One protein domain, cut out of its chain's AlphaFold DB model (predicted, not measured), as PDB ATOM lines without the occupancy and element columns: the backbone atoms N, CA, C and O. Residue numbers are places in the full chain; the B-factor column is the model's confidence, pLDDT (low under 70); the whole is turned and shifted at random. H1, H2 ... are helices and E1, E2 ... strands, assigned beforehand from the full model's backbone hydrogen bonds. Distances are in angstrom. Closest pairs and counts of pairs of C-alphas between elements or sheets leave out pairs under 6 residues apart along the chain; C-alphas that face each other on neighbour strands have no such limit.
ATOM      1  N   TRP A  34      28.713 -10.664  17.767       54.88
ATOM      2  CA  TRP A  34      30.089 -11.084  17.466       54.88
ATOM      3  C   TRP A  34      31.041  -9.889  17.512       54.88
ATOM      4  O   TRP A  34      30.703  -8.818  17.023       54.88
ATOM      5  N   GLU A  35      32.235 -10.052  18.081       60.53
ATOM      6  CA  GLU A  35      33.195  -8.942  18.233       60.53
ATOM      7  C   GLU A  35      34.122  -8.795  17.013       60.53
ATOM      8  O   GLU A  35      34.748  -7.753  16.846       60.53
ATOM      9  N   GLY A  36      34.189  -9.802  16.132       66.19
ATOM     10  CA  GLY A  36      35.095  -9.802  14.982       66.19
ATOM     11  C   GLY A  36      35.114 -11.111  14.186       66.19
ATOM     12  O   GLY A  36      34.349 -12.042  14.455       66.19
ATOM     13  N   ILE A  37      36.021 -11.182  13.207       71.25
ATOM     14  CA  ILE A  37      36.298 -12.375  12.392       71.25
ATOM     15  C   ILE A  37      37.637 -12.977  12.825       71.25
ATOM     16  O   ILE A  37      38.642 -12.269  12.862       71.25
ATOM     17  N   ALA A  38      37.658 -14.275  13.125       70.69
ATOM     18  CA  ALA A  38      38.818 -14.976  13.672       70.69
ATOM     19  C   ALA A  38      40.067 -14.829  12.787       70.69
ATOM     20  O   ALA A  38      41.138 -14.488  13.277       70.69
ATOM     21  N   GLU A  39      39.920 -15.014  11.478       73.38
ATOM     22  CA  GLU A  39      41.003 -14.950  10.492       73.38
ATOM     23  C   GLU A  39      41.600 -13.544  10.341       73.38
ATOM     24  O   GLU A  39      42.732 -13.409   9.897       73.38
ATOM     25  N   ARG A  40      40.853 -12.503  10.721       68.25
ATOM     26  CA  ARG A  40      41.286 -11.096  10.661       68.25
ATOM     27  C   ARG A  40      41.693 -10.538  12.024       68.25
ATOM     28  O   ARG A  40      42.120  -9.393  12.112       68.25
ATOM     29  N   THR A  41      41.517 -11.318  13.086       70.25
ATOM     30  CA  THR A  41      41.885 -10.926  14.447       70.25
ATOM     31  C   THR A  41      43.307 -11.413  14.716       70.25
ATOM     32  O   THR A  41      43.569 -12.579  14.420       70.25
ATOM     33  N   PRO A  42      44.217 -10.588  15.273       79.62
ATOM     34  CA  PRO A  42      45.575 -11.028  15.568       79.62
ATOM     35  C   PRO A  42      45.575 -12.274  16.459       79.62
ATOM     36  O   PRO A  42      44.796 -12.378  17.412       79.62
ATOM     37  N   GLN A  43      46.425 -13.239  16.117       81.25
ATOM     38  CA  GLN A  43      46.431 -14.571  16.716       81.25
ATOM     39  C   GLN A  43      47.780 -14.835  17.363       81.25
ATOM     40  O   GLN A  43      48.810 -14.469  16.809       81.25
ATOM     41  N   VAL A  44      47.765 -15.526  18.495       78.81
ATOM     42  CA  VAL A  44      48.956 -16.087  19.126       78.81
ATOM     43  C   VAL A  44      48.796 -17.595  19.151       78.81
ATOM     44  O   VAL A  44      47.793 -18.114  19.654       78.81
ATOM     45  N   TRP A  45      49.782 -18.297  18.602       85.62
ATOM     46  CA  TRP A  45      49.783 -19.750  18.498       85.62
ATOM     47  C   TRP A  45      50.724 -20.361  19.533       85.62
ATOM     48  O   TRP A  45      51.866 -19.938  19.678       85.62
ATOM     49  N   ALA A  46      50.261 -21.397  20.232       77.81
ATOM     50  CA  ALA A  46      51.078 -22.119  21.208       77.81
ATOM     51  C   ALA A  46      52.265 -22.825  20.531       77.81
ATOM     52  O   ALA A  46      53.302 -23.037  21.154       77.81
ATOM     53  N   THR A  47      52.131 -23.137  19.236       81.38
ATOM     54  CA  THR A  47      53.201 -23.708  18.415       81.38
ATOM     55  C   THR A  47      54.386 -22.763  18.266       81.38
ATOM     56  O   THR A  47      55.507 -23.244  18.267       81.38
ATOM     57  N   TRP A  48      54.173 -21.442  18.234       82.31
ATOM     58  CA  TRP A  48      55.276 -20.476  18.175       82.31
ATOM     59  C   TRP A  48      56.160 -20.557  19.424       82.31
ATOM     60  O   TRP A  48      57.382 -20.560  19.324       82.31
ATOM     61  N   LEU A  49      55.549 -20.705  20.603       78.12
ATOM     62  CA  LEU A  49      56.278 -20.872  21.866       78.12
ATOM     63  C   LEU A  49      56.968 -22.237  21.955       78.12
ATOM     64  O   LEU A  49      58.082 -22.342  22.461       78.12
ATOM     65  N   ALA A  50      56.326 -23.279  21.428       76.06
ATOM     66  CA  ALA A  50      56.925 -24.602  21.330       76.06
ATOM     67  C   ALA A  50      58.140 -24.635  20.382       76.06
ATOM     68  O   ALA A  50      59.141 -25.283  20.680       76.06
ATOM     69  N   GLU A  51      58.062 -23.956  19.239       77.19
ATOM     70  CA  GLU A  51      59.171 -23.828  18.289       77.19
ATOM     71  C   GLU A  51      60.315 -23.017  18.887       77.19
ATOM     72  O   GLU A  51      61.453 -23.479  18.859       77.19
ATOM     73  N   TRP A  52      60.009 -21.882  19.517       80.69
ATOM     74  CA  TRP A  52      60.994 -21.091  20.249       80.69
ATOM     75  C   TRP A  52      61.738 -21.925  21.305       80.69
ATOM     76  O   TRP A  52      62.967 -21.895  21.348       80.69
ATOM     77  N   TRP A  53      61.029 -22.739  22.100       79.12
ATOM     78  CA  TRP A  53      61.655 -23.623  23.092       79.12
ATOM     79  C   TRP A  53      62.623 -24.618  22.449       79.12
ATOM     80  O   TRP A  53      63.753 -24.780  22.912       79.12
ATOM     81  N   ARG A  54      62.193 -25.279  21.368       78.12
ATOM     82  CA  ARG A  54      63.031 -26.240  20.637       78.12
ATOM     83  C   ARG A  54      64.259 -25.568  20.036       78.12
ATOM     84  O   ARG A  54      65.339 -26.134  20.121       78.12
ATOM     85  N   MET A  55      64.109 -24.368  19.476       74.81
ATOM     86  CA  MET A  55      65.228 -23.594  18.933       74.81
ATOM     87  C   MET A  55      66.213 -23.169  20.028       74.81
ATOM     88  O   MET A  55      67.416 -23.262  19.823       74.81
ATOM     89  N   LYS A  56      65.717 -22.740  21.196       74.62
ATOM     90  CA  LYS A  56      66.554 -22.286  22.317       74.62
ATOM     91  C   LYS A  56      67.303 -23.436  22.998       74.62
ATOM     92  O   LYS A  56      68.444 -23.260  23.407       74.62
ATOM     93  N   THR A  57      66.654 -24.588  23.165       81.19
ATOM     94  CA  THR A  57      67.164 -25.674  24.026       81.19
ATOM     95  C   THR A  57      67.634 -26.913  23.270       81.19
ATOM     96  O   THR A  57      68.352 -27.729  23.841       81.19
ATOM     97  N   GLY A  58      67.192 -27.112  22.025       84.69
ATOM     98  CA  GLY A  58      67.397 -28.354  21.271       84.69
ATOM     99  C   GLY A  58      66.658 -29.574  21.840       84.69
ATOM    100  O   GLY A  58      66.847 -30.684  21.348       84.69
ATOM    101  N   ARG A  59      65.827 -29.405  22.879       85.56
ATOM    102  CA  ARG A  59      65.180 -30.508  23.605       85.56
ATOM    103  C   ARG A  59      63.728 -30.734  23.157       85.56
ATOM    104  O   ARG A  59      63.073 -29.808  22.663       85.56
ATOM    105  N   PRO A  60      63.177 -31.947  23.369       87.88
ATOM    106  CA  PRO A  60      61.743 -32.193  23.252       87.88
ATOM    107  C   PRO A  60      60.917 -31.274  24.163       87.88
ATOM    108  O   PRO A  60      61.421 -30.703  25.132       87.88
ATOM    109  N   LEU A  61      59.624 -31.145  23.861       87.25
ATOM    110  CA  LEU A  61      58.720 -30.351  24.690       87.25
ATOM    111  C   LEU A  61      58.452 -31.071  26.021       87.25
ATOM    112  O   LEU A  61      57.956 -32.204  25.987       87.25
ATOM    113  N   PRO A  62      58.725 -30.434  27.175       89.75
ATOM    114  CA  PRO A  62      58.374 -30.992  28.472       89.75
ATOM    115  C   PRO A  62      56.852 -31.037  28.663       89.75
ATOM    116  O   PRO A  62      56.104 -30.246  28.073       89.75
ATOM    117  N   GLU A  63      56.400 -31.950  29.526       90.06
ATOM    118  CA  GLU A  63      54.993 -32.090  29.921       90.06
ATOM    119  C   GLU A  63      54.460 -30.817  30.590       90.06
ATOM    120  O   GLU A  63      53.350 -30.361  30.307       90.06
ATOM    121  N   ARG A  64      55.270 -30.210  31.459       90.62
ATOM    122  CA  ARG A  64      54.969 -28.937  32.114       90.62
ATOM    123  C   ARG A  64      55.733 -27.828  31.391       90.62
ATOM    124  O   ARG A  64      56.960 -27.819  31.460       90.62
ATOM    125  N   PRO A  65      55.052 -26.915  30.673       87.50
ATOM    126  CA  PRO A  65      55.729 -25.817  30.001       87.50
ATOM    127  C   PRO A  65      56.393 -24.898  31.038       87.50
ATOM    128  O   PRO A  65      55.681 -24.376  31.899       87.50
ATOM    129  N   PRO A  66      57.711 -24.648  30.956       83.75
ATOM    130  CA  PRO A  66      58.441 -23.782  31.892       83.75
ATOM    131  C   PRO A  66      58.257 -22.289  31.573       83.75
ATOM    132  O   PRO A  66      59.061 -21.435  31.936       83.75
ATOM    133  N   VAL A  67      57.196 -21.963  30.836       80.31
ATOM    134  CA  VAL A  67      56.915 -20.624  30.337       80.31
ATOM    135  C   VAL A  67      55.443 -20.302  30.484       80.31
ATOM    136  O   VAL A  67      54.563 -21.153  30.324       80.31
ATOM    137  N   TYR A  68      55.176 -19.029  30.728       78.12
ATOM    138  CA  TYR A  68      53.845 -18.456  30.667       78.12
ATOM    139  C   TYR A  68      53.885 -17.174  29.845       78.12
ATOM    140  O   TYR A  68      54.877 -16.443  29.795       78.12
ATOM    141  N   LEU A  69      52.783 -16.925  29.151       80.94
ATOM    142  CA  LEU A  69      52.628 -15.762  28.301       80.94
ATOM    143  C   LEU A  69      51.914 -14.678  29.101       80.94
ATOM    144  O   LEU A  69      50.899 -14.954  29.731       80.94
ATOM    145  N   THR A  70      52.408 -13.447  29.068       77.81
ATOM    146  CA  THR A  70      51.706 -12.304  29.662       77.81
ATOM    147  C   THR A  70      51.339 -11.297  28.584       77.81
ATOM    148  O   THR A  70      52.096 -11.098  27.637       77.81
ATOM    149  N   PHE A  71      50.155 -10.701  28.699       76.75
ATOM    150  CA  PHE A  71      49.684  -9.628  27.829       76.75
ATOM    151  C   PHE A  71      49.050  -8.532  28.691       76.75
ATOM    152  O   PHE A  71      47.961  -8.722  29.238       76.75
ATOM    153  N   GLY A  72      49.746  -7.405  28.860       77.88
ATOM    154  CA  GLY A  72      49.399  -6.435  29.904       77.88
ATOM    155  C   GLY A  72      49.496  -7.081  31.292       77.88
ATOM    156  O   GLY A  72      50.515  -7.685  31.619       77.88
ATOM    157  N   GLU A  73      48.429  -7.004  32.089       81.06
ATOM    158  CA  GLU A  73      48.327  -7.670  33.402       81.06
ATOM    159  C   GLU A  73      47.822  -9.121  33.309       81.06
ATOM    160  O   GLU A  73      47.825  -9.864  34.290       81.06
ATOM    161  N   GLN A  74      47.372  -9.557  32.128       82.00
ATOM    162  CA  GLN A  74      46.793 -10.880  31.955       82.00
ATOM    163  C   GLN A  74      47.883 -11.944  31.825       82.00
ATOM    164  O   GLN A  74      48.705 -11.895  30.909       82.00
ATOM    165  N   VAL A  75      47.826 -12.960  32.685       86.44
ATOM    166  CA  VAL A  75      48.678 -14.152  32.600       86.44
ATOM    167  C   VAL A  75      47.933 -15.273  31.876       86.44
ATOM    168  O   VAL A  75      46.823 -15.657  32.243       86.44
ATOM    169  N   VAL A  76      48.563 -15.824  30.846       88.38
ATOM    170  CA  VAL A  76      48.089 -16.960  30.061       88.38
ATOM    171  C   VAL A  76      49.009 -18.148  30.308       88.38
ATOM    172  O   VAL A  76      50.169 -18.179  29.888       88.38
ATOM    173  N   ARG A  77      48.461 -19.164  30.970       91.38
ATOM    174  CA  ARG A  77      49.176 -20.401  31.278       91.38
ATOM    175  C   ARG A  77      49.205 -21.333  30.065       91.38
ATOM    176  O   ARG A  77      48.227 -21.415  29.316       91.38
ATOM    177  N   LEU A  78      50.301 -22.068  29.904       90.88
ATOM    178  CA  LEU A  78      50.400 -23.179  28.963       90.88
ATOM    179  C   LEU A  78      50.327 -24.511  29.709       90.88
ATOM    180  O   LEU A  78      50.702 -24.615  30.874       90.88
ATOM    181  N   VAL A  79      49.851 -25.539  29.015       94.25
ATOM    182  CA  VAL A  79      49.846 -26.927  29.483       94.25
ATOM    183  C   VAL A  79      50.367 -27.838  28.380       94.25
ATOM    184  O   VAL A  79      50.038 -27.638  27.207       94.25
ATOM    185  N   GLY A  80      51.157 -28.848  28.740       93.44
ATOM    186  CA  GLY A  80      51.484 -29.941  27.834       93.44
ATOM    187  C   GLY A  80      50.312 -30.908  27.740       93.44
ATOM    188  O   GLY A  80      49.688 -31.279  28.732       93.44
ATOM    189  N   VAL A  81      49.973 -31.284  26.515       93.31
ATOM    190  CA  VAL A  81      48.976 -32.304  26.205       93.31
ATOM    191  C   VAL A  81      49.718 -33.499  25.615       93.31
ATOM    192  O   VAL A  81      50.430 -33.313  24.624       93.31
ATOM    193  N   PRO A  82      49.571 -34.709  26.179       93.62
ATOM    194  CA  PRO A  82      50.255 -35.883  25.660       93.62
ATOM    195  C   PRO A  82      49.768 -36.213  24.245       93.62
ATOM    196  O   PRO A  82      48.574 -36.152  23.932       93.62
ATOM    197  N   ARG A  83      50.717 -36.554  23.379       91.88
ATOM    198  CA  ARG A  83      50.541 -37.030  22.006       91.88
ATOM    199  C   ARG A  83      51.386 -38.295  21.811       91.88
ATOM    200  O   ARG A  83      52.323 -38.513  22.573       91.88
ATOM    201  N   PRO A  84      51.110 -39.107  20.774       88.81
ATOM    202  CA  PRO A  84      51.867 -40.338  20.531       88.81
ATOM    203  C   PRO A  84      53.390 -40.145  20.431       88.81
ATOM    204  O   PRO A  84      54.140 -41.042  20.784       88.81
ATOM    205  N   PHE A  85      53.846 -38.964  19.996       85.00
ATOM    206  CA  PHE A  85      55.263 -38.648  19.783       85.00
ATOM    207  C   PHE A  85      55.768 -37.514  20.694       85.00
ATOM    208  O   PHE A  85      56.559 -36.672  20.273       85.00
ATOM    209  N   GLY A  86      55.274 -37.451  21.935       89.81
ATOM    210  CA  GLY A  86      55.691 -36.470  22.944       89.81
ATOM    211  C   GLY A  86      54.566 -35.525  23.357       89.81
ATOM    212  O   GLY A  86      53.397 -35.893  23.345       89.81
ATOM    213  N   HIS A  87      54.900 -34.293  23.733       92.06
ATOM    214  CA  HIS A  87      53.914 -33.328  24.221       92.06
ATOM    215  C   HIS A  87      53.593 -32.265  23.175       92.06
ATOM    216  O   HIS A  87      54.447 -31.833  22.408       92.06
ATOM    217  N   GLU A  88      52.344 -31.814  23.165       92.00
ATOM    218  CA  GLU A  88      51.903 -30.622  22.453       92.00
ATOM    219  C   GLU A  88      51.521 -29.548  23.468       92.00
ATOM    220  O   GLU A  88      50.633 -29.756  24.292       92.00
ATOM    221  N   TRP A  89      52.143 -28.376  23.387       88.62
ATOM    222  CA  TRP A  89      51.758 -27.252  24.230       88.62
ATOM    223  C   TRP A  89      50.468 -26.597  23.733       88.62
ATOM    224  O   TRP A  89      50.290 -26.333  22.543       88.62
ATOM    225  N   GLN A  90      49.561 -26.311  24.664       93.62
ATOM    226  CA  GLN A  90      48.322 -25.577  24.419       93.62
ATOM    227  C   GLN A  90      48.133 -24.500  25.485       93.62
ATOM    228  O   GLN A  90      48.494 -24.688  26.645       93.62
ATOM    229  N   PHE A  91      47.514 -23.386  25.111       91.62
ATOM    230  CA  PHE A  91      47.105 -22.356  26.058       91.62
ATOM    231  C   PHE A  91      45.885 -22.791  26.861       91.62
ATOM    232  O   PHE A  91      44.966 -23.415  26.330       91.62
ATOM    233  N   VAL A  92      45.824 -22.359  28.115       94.69
ATOM    234  CA  VAL A  92      44.601 -22.350  28.915       94.69
ATOM    235  C   VAL A  92      43.930 -20.994  28.720       94.69
ATOM    236  O   VAL A  92      44.485 -19.959  29.073       94.69
ATOM    237  N   CYS A  93      42.739 -20.982  28.117       94.00
ATOM    238  CA  CYS A  93      42.008 -19.742  27.859       94.00
ATOM    239  C   CYS A  93      41.614 -19.054  29.181       94.00
ATOM    240  O   CYS A  93      40.822 -19.643  29.918       94.00
ATOM    241  N   PRO A  94      42.024 -17.796  29.439       90.31
ATOM    242  CA  PRO A  94      41.702 -17.100  30.690       90.31
ATOM    243  C   PRO A  94      40.197 -16.945  30.941       90.31
ATOM    244  O   PRO A  94      39.746 -16.970  32.077       90.31
ATOM    245  N   GLY A  95      39.398 -16.825  29.875       88.50
ATOM    246  CA  GLY A  95      37.953 -16.629  30.004       88.50
ATOM    247  C   GLY A  95      37.129 -17.894  30.270       88.50
ATOM    248  O   GLY A  95      36.006 -17.779  30.743       88.50
ATOM    249  N   CYS A  96      37.620 -19.093  29.934       88.38
ATOM    250  CA  CYS A  96      36.823 -20.324  30.090       88.38
ATOM    251  C   CYS A  96      37.600 -21.553  30.567       88.38
ATOM    252  O   CYS A  96      37.043 -22.646  30.567       88.38
ATOM    253  N   GLY A  97      38.894 -21.425  30.862       92.50
ATOM    254  CA  GLY A  97      39.769 -22.535  31.255       92.50
ATOM    255  C   GLY A  97      40.030 -23.579  30.160       92.50
ATOM    256  O   GLY A  97      40.794 -24.519  30.354       92.50
ATOM    257  N   GLY A  98      39.413 -23.447  28.983       92.19
ATOM    258  CA  GLY A  98      39.548 -24.426  27.910       92.19
ATOM    259  C   GLY A  98      40.944 -24.428  27.286       92.19
ATOM    260  O   GLY A  98      41.492 -23.366  26.991       92.19
ATOM    261  N   LYS A  99      41.469 -25.625  26.998       95.25
ATOM    262  CA  LYS A  99      42.748 -25.822  26.297       95.25
ATOM    263  C   LYS A  99      42.617 -25.474  24.810       95.25
ATOM    264  O   LYS A  99      41.676 -25.932  24.148       95.25
ATOM    265  N   ARG A 100      43.492 -24.620  24.278       93.19
ATOM    266  CA  ARG A 100      43.434 -24.105  22.900       93.19
ATOM    267  C   ARG A 100      44.831 -23.959  22.314       93.19
ATOM    268  O   ARG A 100      45.738 -23.467  22.967       93.19
ATOM    269  N   ARG A 101      44.976 -24.302  21.034       88.38
ATOM    270  CA  ARG A 101      46.208 -24.040  20.270       88.38
ATOM    271  C   ARG A 101      46.418 -22.557  19.977       88.38
ATOM    272  O   ARG A 101      47.551 -22.127  19.820       88.38
ATOM    273  N   VAL A 102      45.324 -21.802  19.889       85.31
ATOM    274  CA  VAL A 102      45.320 -20.407  19.439       85.31
ATOM    275  C   VAL A 102      44.498 -19.557  20.393       85.31
ATOM    276  O   VAL A 102      43.373 -19.931  20.757       85.31
ATOM    277  N   LEU A 103      45.048 -18.404  20.756       84.19
ATOM    278  CA  LEU A 103      44.323 -17.304  21.379       84.19
ATOM    279  C   LEU A 103      44.315 -16.099  20.445       84.19
ATOM    280  O   LEU A 103      45.196 -15.935  19.607       84.19
ATOM    281  N   TYR A 104      43.292 -15.273  20.592       83.56
ATOM    282  CA  TYR A 104      43.059 -14.098  19.771       83.56
ATOM    283  C   TYR A 104      43.209 -12.863  20.634       83.56
ATOM    284  O   TYR A 104      42.648 -12.809  21.734       83.56
ATOM    285  N   LEU A 105      43.940 -11.883  20.121       80.75
ATOM    286  CA  LEU A 105      44.066 -10.591  20.760       80.75
ATOM    287  C   LEU A 105      42.822  -9.754  20.459       80.75
ATOM    288  O   LEU A 105      42.572  -9.364  19.319       80.75
ATOM    289  N   VAL A 106      42.038  -9.486  21.497       79.12
ATOM    290  CA  VAL A 106      40.865  -8.607  21.453       79.12
ATOM    291  C   VAL A 106      41.003  -7.508  22.504       79.12
ATOM    292  O   VAL A 106      41.895  -7.549  23.345       79.12
ATOM    293  N   ARG A 107      40.089  -6.529  22.516       74.75
ATOM    294  CA  ARG A 107      40.109  -5.416  23.493       74.75
ATOM    295  C   ARG A 107      40.185  -5.865  24.959       74.75
ATOM    296  O   ARG A 107      40.675  -5.125  25.795       74.75
ATOM    297  N   ARG A 108      39.687  -7.066  25.266       77.81
ATOM    298  CA  ARG A 108      39.681  -7.671  26.610       77.81
ATOM    299  C   ARG A 108      40.940  -8.501  26.921       77.81
ATOM    300  O   ARG A 108      40.955  -9.197  27.930       77.81
ATOM    301  N   GLY A 109      41.946  -8.484  26.048       83.19
ATOM    302  CA  GLY A 109      43.157  -9.300  26.144       83.19
ATOM    303  C   GLY A 109      43.126 -10.538  25.244       83.19
ATOM    304  O   GLY A 109      42.438 -10.573  24.221       83.19
ATOM    305  N   LEU A 110      43.884 -11.565  25.624       85.62
ATOM    306  CA  LEU A 110      44.015 -12.825  24.898       85.62
ATOM    307  C   LEU A 110      42.917 -13.811  25.299       85.62
ATOM    308  O   LEU A 110      42.854 -14.298  26.428       85.62
ATOM    309  N   LEU A 111      42.052 -14.154  24.346       86.56
ATOM    310  CA  LEU A 111      40.910 -15.036  24.580       86.56
ATOM    311  C   LEU A 111      40.748 -16.065  23.464       86.56
ATOM    312  O   LEU A 111      41.122 -15.848  22.315       86.56
ATOM    313  N   CYS A 112      40.136 -17.210  23.777       87.50
ATOM    314  CA  CYS A 112      39.773 -18.165  22.734       87.50
ATOM    315  C   CYS A 112      38.651 -17.611  21.849       87.50
ATOM    316  O   CYS A 112      37.834 -16.813  22.305       87.50
ATOM    317  N   ARG A 113      38.526 -18.142  20.626       85.94
ATOM    318  CA  ARG A 113      37.494 -17.756  19.645       85.94
ATOM    319  C   ARG A 113      36.089 -17.613  20.246       85.94
ATOM    320  O   ARG A 113      35.375 -16.668  19.937       85.94
ATOM    321  N   LYS A 114      35.687 -18.561  21.104       83.81
ATOM    322  CA  LYS A 114      34.356 -18.574  21.734       83.81
ATOM    323  C   LYS A 114      34.196 -17.441  22.757       83.81
ATOM    324  O   LYS A 114      33.195 -16.740  22.719       83.81
ATOM    325  N   CYS A 115      35.182 -17.239  23.635       84.00
ATOM    326  CA  CYS A 115      35.169 -16.171  24.650       84.00
ATOM    327  C   CYS A 115      35.276 -14.776  24.024       84.00
ATOM    328  O   CYS A 115      34.588 -13.846  24.444       84.00
ATOM    329  N   ALA A 116      36.095 -14.669  22.979       78.94
ATOM    330  CA  ALA A 116      36.246 -13.492  22.136       78.94
ATOM    331  C   ALA A 116      35.056 -13.276  21.183       78.94
ATOM    332  O   ALA A 116      35.020 -12.279  20.480       78.94
ATOM    333  N   ARG A 117      34.087 -14.206  21.130       76.44
ATOM    334  CA  ARG A 117      32.911 -14.153  20.241       76.44
ATOM    335  C   ARG A 117      33.264 -13.859  18.781       76.44
ATOM    336  O   ARG A 117      32.614 -13.049  18.126       76.44
ATOM    337  N   LEU A 118      34.291 -14.533  18.275       72.38
ATOM    338  CA  LEU A 118      34.720 -14.384  16.889       72.38
ATOM    339  C   LEU A 118      33.959 -15.368  15.996       72.38
ATOM    340  O   LEU A 118      33.790 -16.548  16.339       72.38
ATOM    341  N   GLY A 119      33.500 -14.875  14.849       68.44
ATOM    342  CA  GLY A 119      32.970 -15.688  13.758       68.44
ATOM    343  C   GLY A 119      34.079 -16.185  12.836       68.44
ATOM    344  O   GLY A 119      35.167 -15.612  12.816       68.44
ATOM    345  N   TYR A 120      33.807 -17.235  12.061       68.75
ATOM    346  CA  TYR A 120      34.683 -17.596  10.943       68.75
ATOM    347  C   TYR A 120      34.313 -16.806   9.697       68.75
ATOM    348  O   TYR A 120      33.133 -16.583   9.408       68.75
ATOM    349  N   LEU A 121      35.315 -16.468   8.900       63.84
ATOM    350  CA  LEU A 121      35.130 -15.797   7.623       63.84
ATOM    351  C   LEU A 121      34.264 -16.637   6.671       63.84
ATOM    352  O   LEU A 121      33.414 -16.102   5.968       63.84
ATOM    353  N   SER A 122      34.400 -17.964   6.705       59.00
ATOM    354  CA  SER A 122      33.550 -18.892   5.943       59.00
ATOM    355  C   SER A 122      32.072 -18.859   6.363       59.00
ATOM    356  O   SER A 122      31.190 -19.063   5.529       59.00
ATOM    357  N   GLN A 123      31.780 -18.554   7.632       59.59
ATOM    358  CA  GLN A 123      30.413 -18.395   8.143       59.59
ATOM    359  C   GLN A 123      29.814 -17.045   7.741       59.59
ATOM    360  O   GLN A 123      28.614 -16.968   7.497       59.59
ATOM    361  N   ALA A 124      30.653 -16.018   7.591       53.59
ATOM    362  CA  ALA A 124      30.271 -14.740   6.993       53.59
ATOM    363  C   ALA A 124      30.107 -14.811   5.455       53.59
ATOM    364  O   ALA A 124      29.539 -13.904   4.860       53.59
ATOM    365  N   ARG A 125      30.591 -15.881   4.800       49.34
ATOM    366  CA  ARG A 125      30.618 -16.053   3.329       49.34
ATOM    367  C   ARG A 125      29.578 -17.025   2.757       49.34
ATOM    368  O   ARG A 125      29.592 -17.270   1.552       49.34
ATOM    369  N   ARG A 126      28.670 -17.599   3.559       44.44
ATOM    370  CA  ARG A 126      27.577 -18.456   3.044       44.44
ATOM    371  C   ARG A 126      26.510 -17.602   2.340       44.44
ATOM    372  O   ARG A 126      25.432 -17.384   2.876       44.44
ATOM    373  N   GLY A 127      26.834 -17.093   1.151       37.75
ATOM    374  CA  GLY A 127      25.928 -16.280   0.341       37.75
ATOM    375  C   GLY A 127      26.622 -15.447  -0.737       37.75
ATOM    376  O   GLY A 127      26.550 -14.225  -0.687       37.75
ATOM    377  N   GLY A 128      27.247 -16.095  -1.725       36.84
ATOM    378  CA  GLY A 128      27.553 -15.463  -3.014       36.84
ATOM    379  C   GLY A 128      29.014 -15.076  -3.252       36.84
ATOM    380  O   GLY A 128      29.732 -14.629  -2.366       36.84
ATOM    381  N   ALA A 151      61.952  -2.834  -3.095       43.59
ATOM    382  CA  ALA A 151      61.949  -1.749  -2.114       43.59
ATOM    383  C   ALA A 151      60.556  -1.449  -1.519       43.59
ATOM    384  O   ALA A 151      60.440  -1.229  -0.315       43.59
ATOM    385  N   LEU A 152      59.475  -1.503  -2.317       41.31
ATOM    386  CA  LEU A 152      58.118  -1.267  -1.797       41.31
ATOM    387  C   LEU A 152      57.630  -2.449  -0.945       41.31
ATOM    388  O   LEU A 152      56.917  -2.253   0.037       41.31
ATOM    389  N   ALA A 153      58.028  -3.672  -1.304       43.31
ATOM    390  CA  ALA A 153      57.748  -4.859  -0.499       43.31
ATOM    391  C   ALA A 153      58.510  -4.823   0.837       43.31
ATOM    392  O   ALA A 153      57.964  -5.228   1.866       43.31
ATOM    393  N   GLU A 154      59.737  -4.297   0.841       43.00
ATOM    394  CA  GLU A 154      60.537  -4.108   2.049       43.00
ATOM    395  C   GLU A 154      59.946  -3.047   2.984       43.00
ATOM    396  O   GLU A 154      59.824  -3.298   4.184       43.00
ATOM    397  N   ASP A 155      59.528  -1.899   2.449       41.00
ATOM    398  CA  ASP A 155      58.946  -0.816   3.248       41.00
ATOM    399  C   ASP A 155      57.557  -1.180   3.792       41.00
ATOM    400  O   ASP A 155      57.309  -1.012   4.988       41.00
ATOM    401  N   LEU A 156      56.700  -1.828   2.993       37.91
ATOM    402  CA  LEU A 156      55.452  -2.424   3.492       37.91
ATOM    403  C   LEU A 156      55.722  -3.490   4.561       37.91
ATOM    404  O   LEU A 156      54.990  -3.583   5.544       37.91
ATOM    405  N   GLY A 157      56.787  -4.281   4.399       41.00
ATOM    406  CA  GLY A 157      57.222  -5.262   5.388       41.00
ATOM    407  C   GLY A 157      57.685  -4.630   6.706       41.00
ATOM    408  O   GLY A 157      57.394  -5.176   7.773       41.00
ATOM    409  N   LYS A 158      58.373  -3.482   6.653       46.56
ATOM    410  CA  LYS A 158      58.815  -2.715   7.831       46.56
ATOM    411  C   LYS A 158      57.640  -2.054   8.550       46.56
ATOM    412  O   LYS A 158      57.554  -2.164   9.772       46.56
ATOM    413  N   ASP A 159      56.719  -1.433   7.820       43.62
ATOM    414  CA  ASP A 159      55.532  -0.798   8.405       43.62
ATOM    415  C   ASP A 159      54.572  -1.832   8.996       43.62
ATOM    416  O   ASP A 159      54.040  -1.647  10.092       43.62
ATOM    417  N   PHE A 160      54.427  -2.981   8.331       41.53
ATOM    418  CA  PHE A 160      53.681  -4.112   8.868       41.53
ATOM    419  C   PHE A 160      54.344  -4.691  10.124       41.53
ATOM    420  O   PHE A 160      53.646  -4.971  11.097       41.53
ATOM    421  N   ARG A 161      55.683  -4.810  10.158       47.69
ATOM    422  CA  ARG A 161      56.419  -5.198  11.376       47.69
ATOM    423  C   ARG A 161      56.204  -4.211  12.511       47.69
ATOM    424  O   ARG A 161      55.828  -4.654  13.583       47.69
ATOM    425  N   LYS A 162      56.339  -2.904  12.281       46.66
ATOM    426  CA  LYS A 162      56.080  -1.881  13.309       46.66
ATOM    427  C   LYS A 162      54.643  -1.935  13.826       46.66
ATOM    428  O   LYS A 162      54.419  -1.819  15.027       46.66
ATOM    429  N   ALA A 163      53.664  -2.138  12.945       45.31
ATOM    430  CA  ALA A 163      52.266  -2.287  13.339       45.31
ATOM    431  C   ALA A 163      52.033  -3.568  14.161       45.31
ATOM    432  O   ALA A 163      51.305  -3.536  15.153       45.31
ATOM    433  N   LEU A 164      52.674  -4.682  13.792       48.72
ATOM    434  CA  LEU A 164      52.651  -5.919  14.574       48.72
ATOM    435  C   LEU A 164      53.363  -5.759  15.923       48.72
ATOM    436  O   LEU A 164      52.816  -6.163  16.942       48.72
ATOM    437  N   GLU A 165      54.536  -5.137  15.952       52.75
ATOM    438  CA  GLU A 165      55.289  -4.822  17.169       52.75
ATOM    439  C   GLU A 165      54.474  -3.921  18.095       52.75
ATOM    440  O   GLU A 165      54.405  -4.187  19.288       52.75
ATOM    441  N   ALA A 166      53.770  -2.919  17.565       56.09
ATOM    442  CA  ALA A 166      52.860  -2.087  18.343       56.09
ATOM    443  C   ALA A 166      51.684  -2.903  18.910       56.09
ATOM    444  O   ALA A 166      51.376  -2.791  20.099       56.09
ATOM    445  N   LEU A 167      51.067  -3.771  18.096       49.03
ATOM    446  CA  LEU A 167      49.968  -4.652  18.513       49.03
ATOM    447  C   LEU A 167      50.392  -5.675  19.581       49.03
ATOM    448  O   LEU A 167      49.594  -6.011  20.455       49.03
ATOM    449  N   PHE A 168      51.638  -6.149  19.532       49.50
ATOM    450  CA  PHE A 168      52.198  -7.130  20.464       49.50
ATOM    451  C   PHE A 168      53.140  -6.524  21.513       49.50
ATOM    452  O   PHE A 168      53.712  -7.265  22.304       49.50
ATOM    453  N   SER A 169      53.260  -5.199  21.593       52.94
ATOM    454  CA  SER A 169      54.180  -4.499  22.509       52.94
ATOM    455  C   SER A 169      53.935  -4.813  23.990       52.94
ATOM    456  O   SER A 169      54.851  -4.760  24.810       52.94
ATOM    457  N   GLY A 170      52.703  -5.190  24.345       44.38
ATOM    458  CA  GLY A 170      52.328  -5.640  25.688       44.38
ATOM    459  C   GLY A 170      52.573  -7.127  25.968       44.38
ATOM    460  O   GLY A 170      52.312  -7.572  27.087       44.38
ATOM    461  N   LEU A 171      53.022  -7.903  24.978       40.03
ATOM    462  CA  LEU A 171      53.260  -9.337  25.088       40.03
ATOM    463  C   LEU A 171      54.649  -9.582  25.692       40.03
ATOM    464  O   LEU A 171      55.666  -9.340  25.046       40.03
ATOM    465  N   LYS A 172      54.705 -10.082  26.925       58.72
ATOM    466  CA  LYS A 172      55.966 -10.453  27.579       58.72
ATOM    467  C   LYS A 172      55.959 -11.944  27.886       58.72
ATOM    468  O   LYS A 172      55.018 -12.459  28.494       58.72
ATOM    469  N   LEU A 173      57.003 -12.640  27.454       42.06
ATOM    470  CA  LEU A 173      57.270 -14.012  27.864       42.06
ATOM    471  C   LEU A 173      58.011 -13.961  29.198       42.06
ATOM    472  O   LEU A 173      59.006 -13.249  29.314       42.06
ATOM    473  N   LYS A 174      57.524 -14.689  30.197       52.84
ATOM    474  CA  LYS A 174      58.253 -14.871  31.448       52.84
ATOM    475  C   LYS A 174      58.562 -16.353  31.617       52.84
ATOM    476  O   LYS A 174      57.680 -17.205  31.490       52.84
ATOM    477  N   GLU A 175      59.835 -16.631  31.851       42.84
ATOM    478  CA  GLU A 175      60.332 -17.949  32.231       42.84
ATOM    479  C   GLU A 175      60.054 -18.134  33.728       42.84
ATOM    480  O   GLU A 175      60.103 -17.172  34.501       42.84
ATOM    481  N   VAL A 176      59.680 -19.344  34.135       49.84
ATOM    482  CA  VAL A 176      59.681 -19.693  35.558       49.84
ATOM    483  C   VAL A 176      61.146 -19.927  35.919       49.84
ATOM    484  O   VAL A 176      61.772 -20.795  35.319       49.84
TER     485      VAL A 176
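What this domain is: This is residues 34 to 128 and 151 to 176 of the 188 residues of an uncharacterized protein of Thermus thermophilus (strain ATCC BAA-163 / DSM 7039 / HB27) (UniProt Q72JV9). A curled, strongly twisted sheet of four strands, E4 E3 E2 E7, has a small sheet of three, E1 E5 E6, partly face to face with it as a sandwich, and H1 packs on the larger sheet beside its strands. H3 leads into E7 and sticks out as an arm with its residues 151 to 163, while little H2 lies far from the core. The 121 printed residues include three named helices and seven named strands, in the order E1 H1 E2 E3 E4 E5 E6 H2 H3 E7; both sheets are antiparallel, and the class is mixed, helices and strands. The whole is only just compact, close to loose, with a radius of gyration of the C-alphas of 16.2 A and spans of 44 by 38 by 31 A.

Where its parts are: Begin at C-alpha 74, at (46.793, -10.880, 31.955): from there E3, residues 74 to 83, runs 28.2 A. Beside it are E2, residues 67 to 71, and E4, residues 86 to 92, which is 18.9 A long; E7, residues 171 to 175, ends at (60.332, -17.949, 32.231). The small sheet holds E1, residues 43 to 45, E5, residues 102 to 106, and E6, residues 109 to 111. H1, residues 46 to 57, covers 16.7 A; H2 is residues 121 to 124; H3, residues 151 to 168, starts at (61.949, -1.749, -2.114) and runs 25.2 A.

How they stand to each other: E2 E3 E4 form a meander, each strand the antiparallel neighbour of the one before. Look for N 81 and O 88, 2.8 A apart, between E3 and E4, and N 76 and O 69, 2.7 A, between E3 and E2. At the edge strand E7, N 70 and O 172 are 2.8 A apart. In the other sheet, find N 44 and O 103 at 2.8 A between E1 and E5, and N 104 and O 111 at 2.8 A in the hairpin E5 and E6. The parts of the two sheets that face each other are 9.2 A centre to centre. H1 is on the larger sheet, two layers with the helix on one face, at a height of 6.8 A and over none of its strands; its closest C-alphas to E4 are those of Ala 46 and Gln 90, 5.5 A. Every O i to N i+4 pair is within hydrogen-bond range in H1 and H3; H2 is too short for one. H1 and H3 are apart.

The domain as a whole: The C-alphas of Gly 128 and Val 176 are the two farthest apart, at 50.4 A. Residues 129 to 150 are not printed, and C-alphas 128 and 151 are 37.0 A apart across this cut. Of the links printed whole, no link is long. The mean pLDDT of the printed part is 72.9; look for values under 70 at residues 34 to 36, 40, 119 to 128 and 151 to 176 of this model.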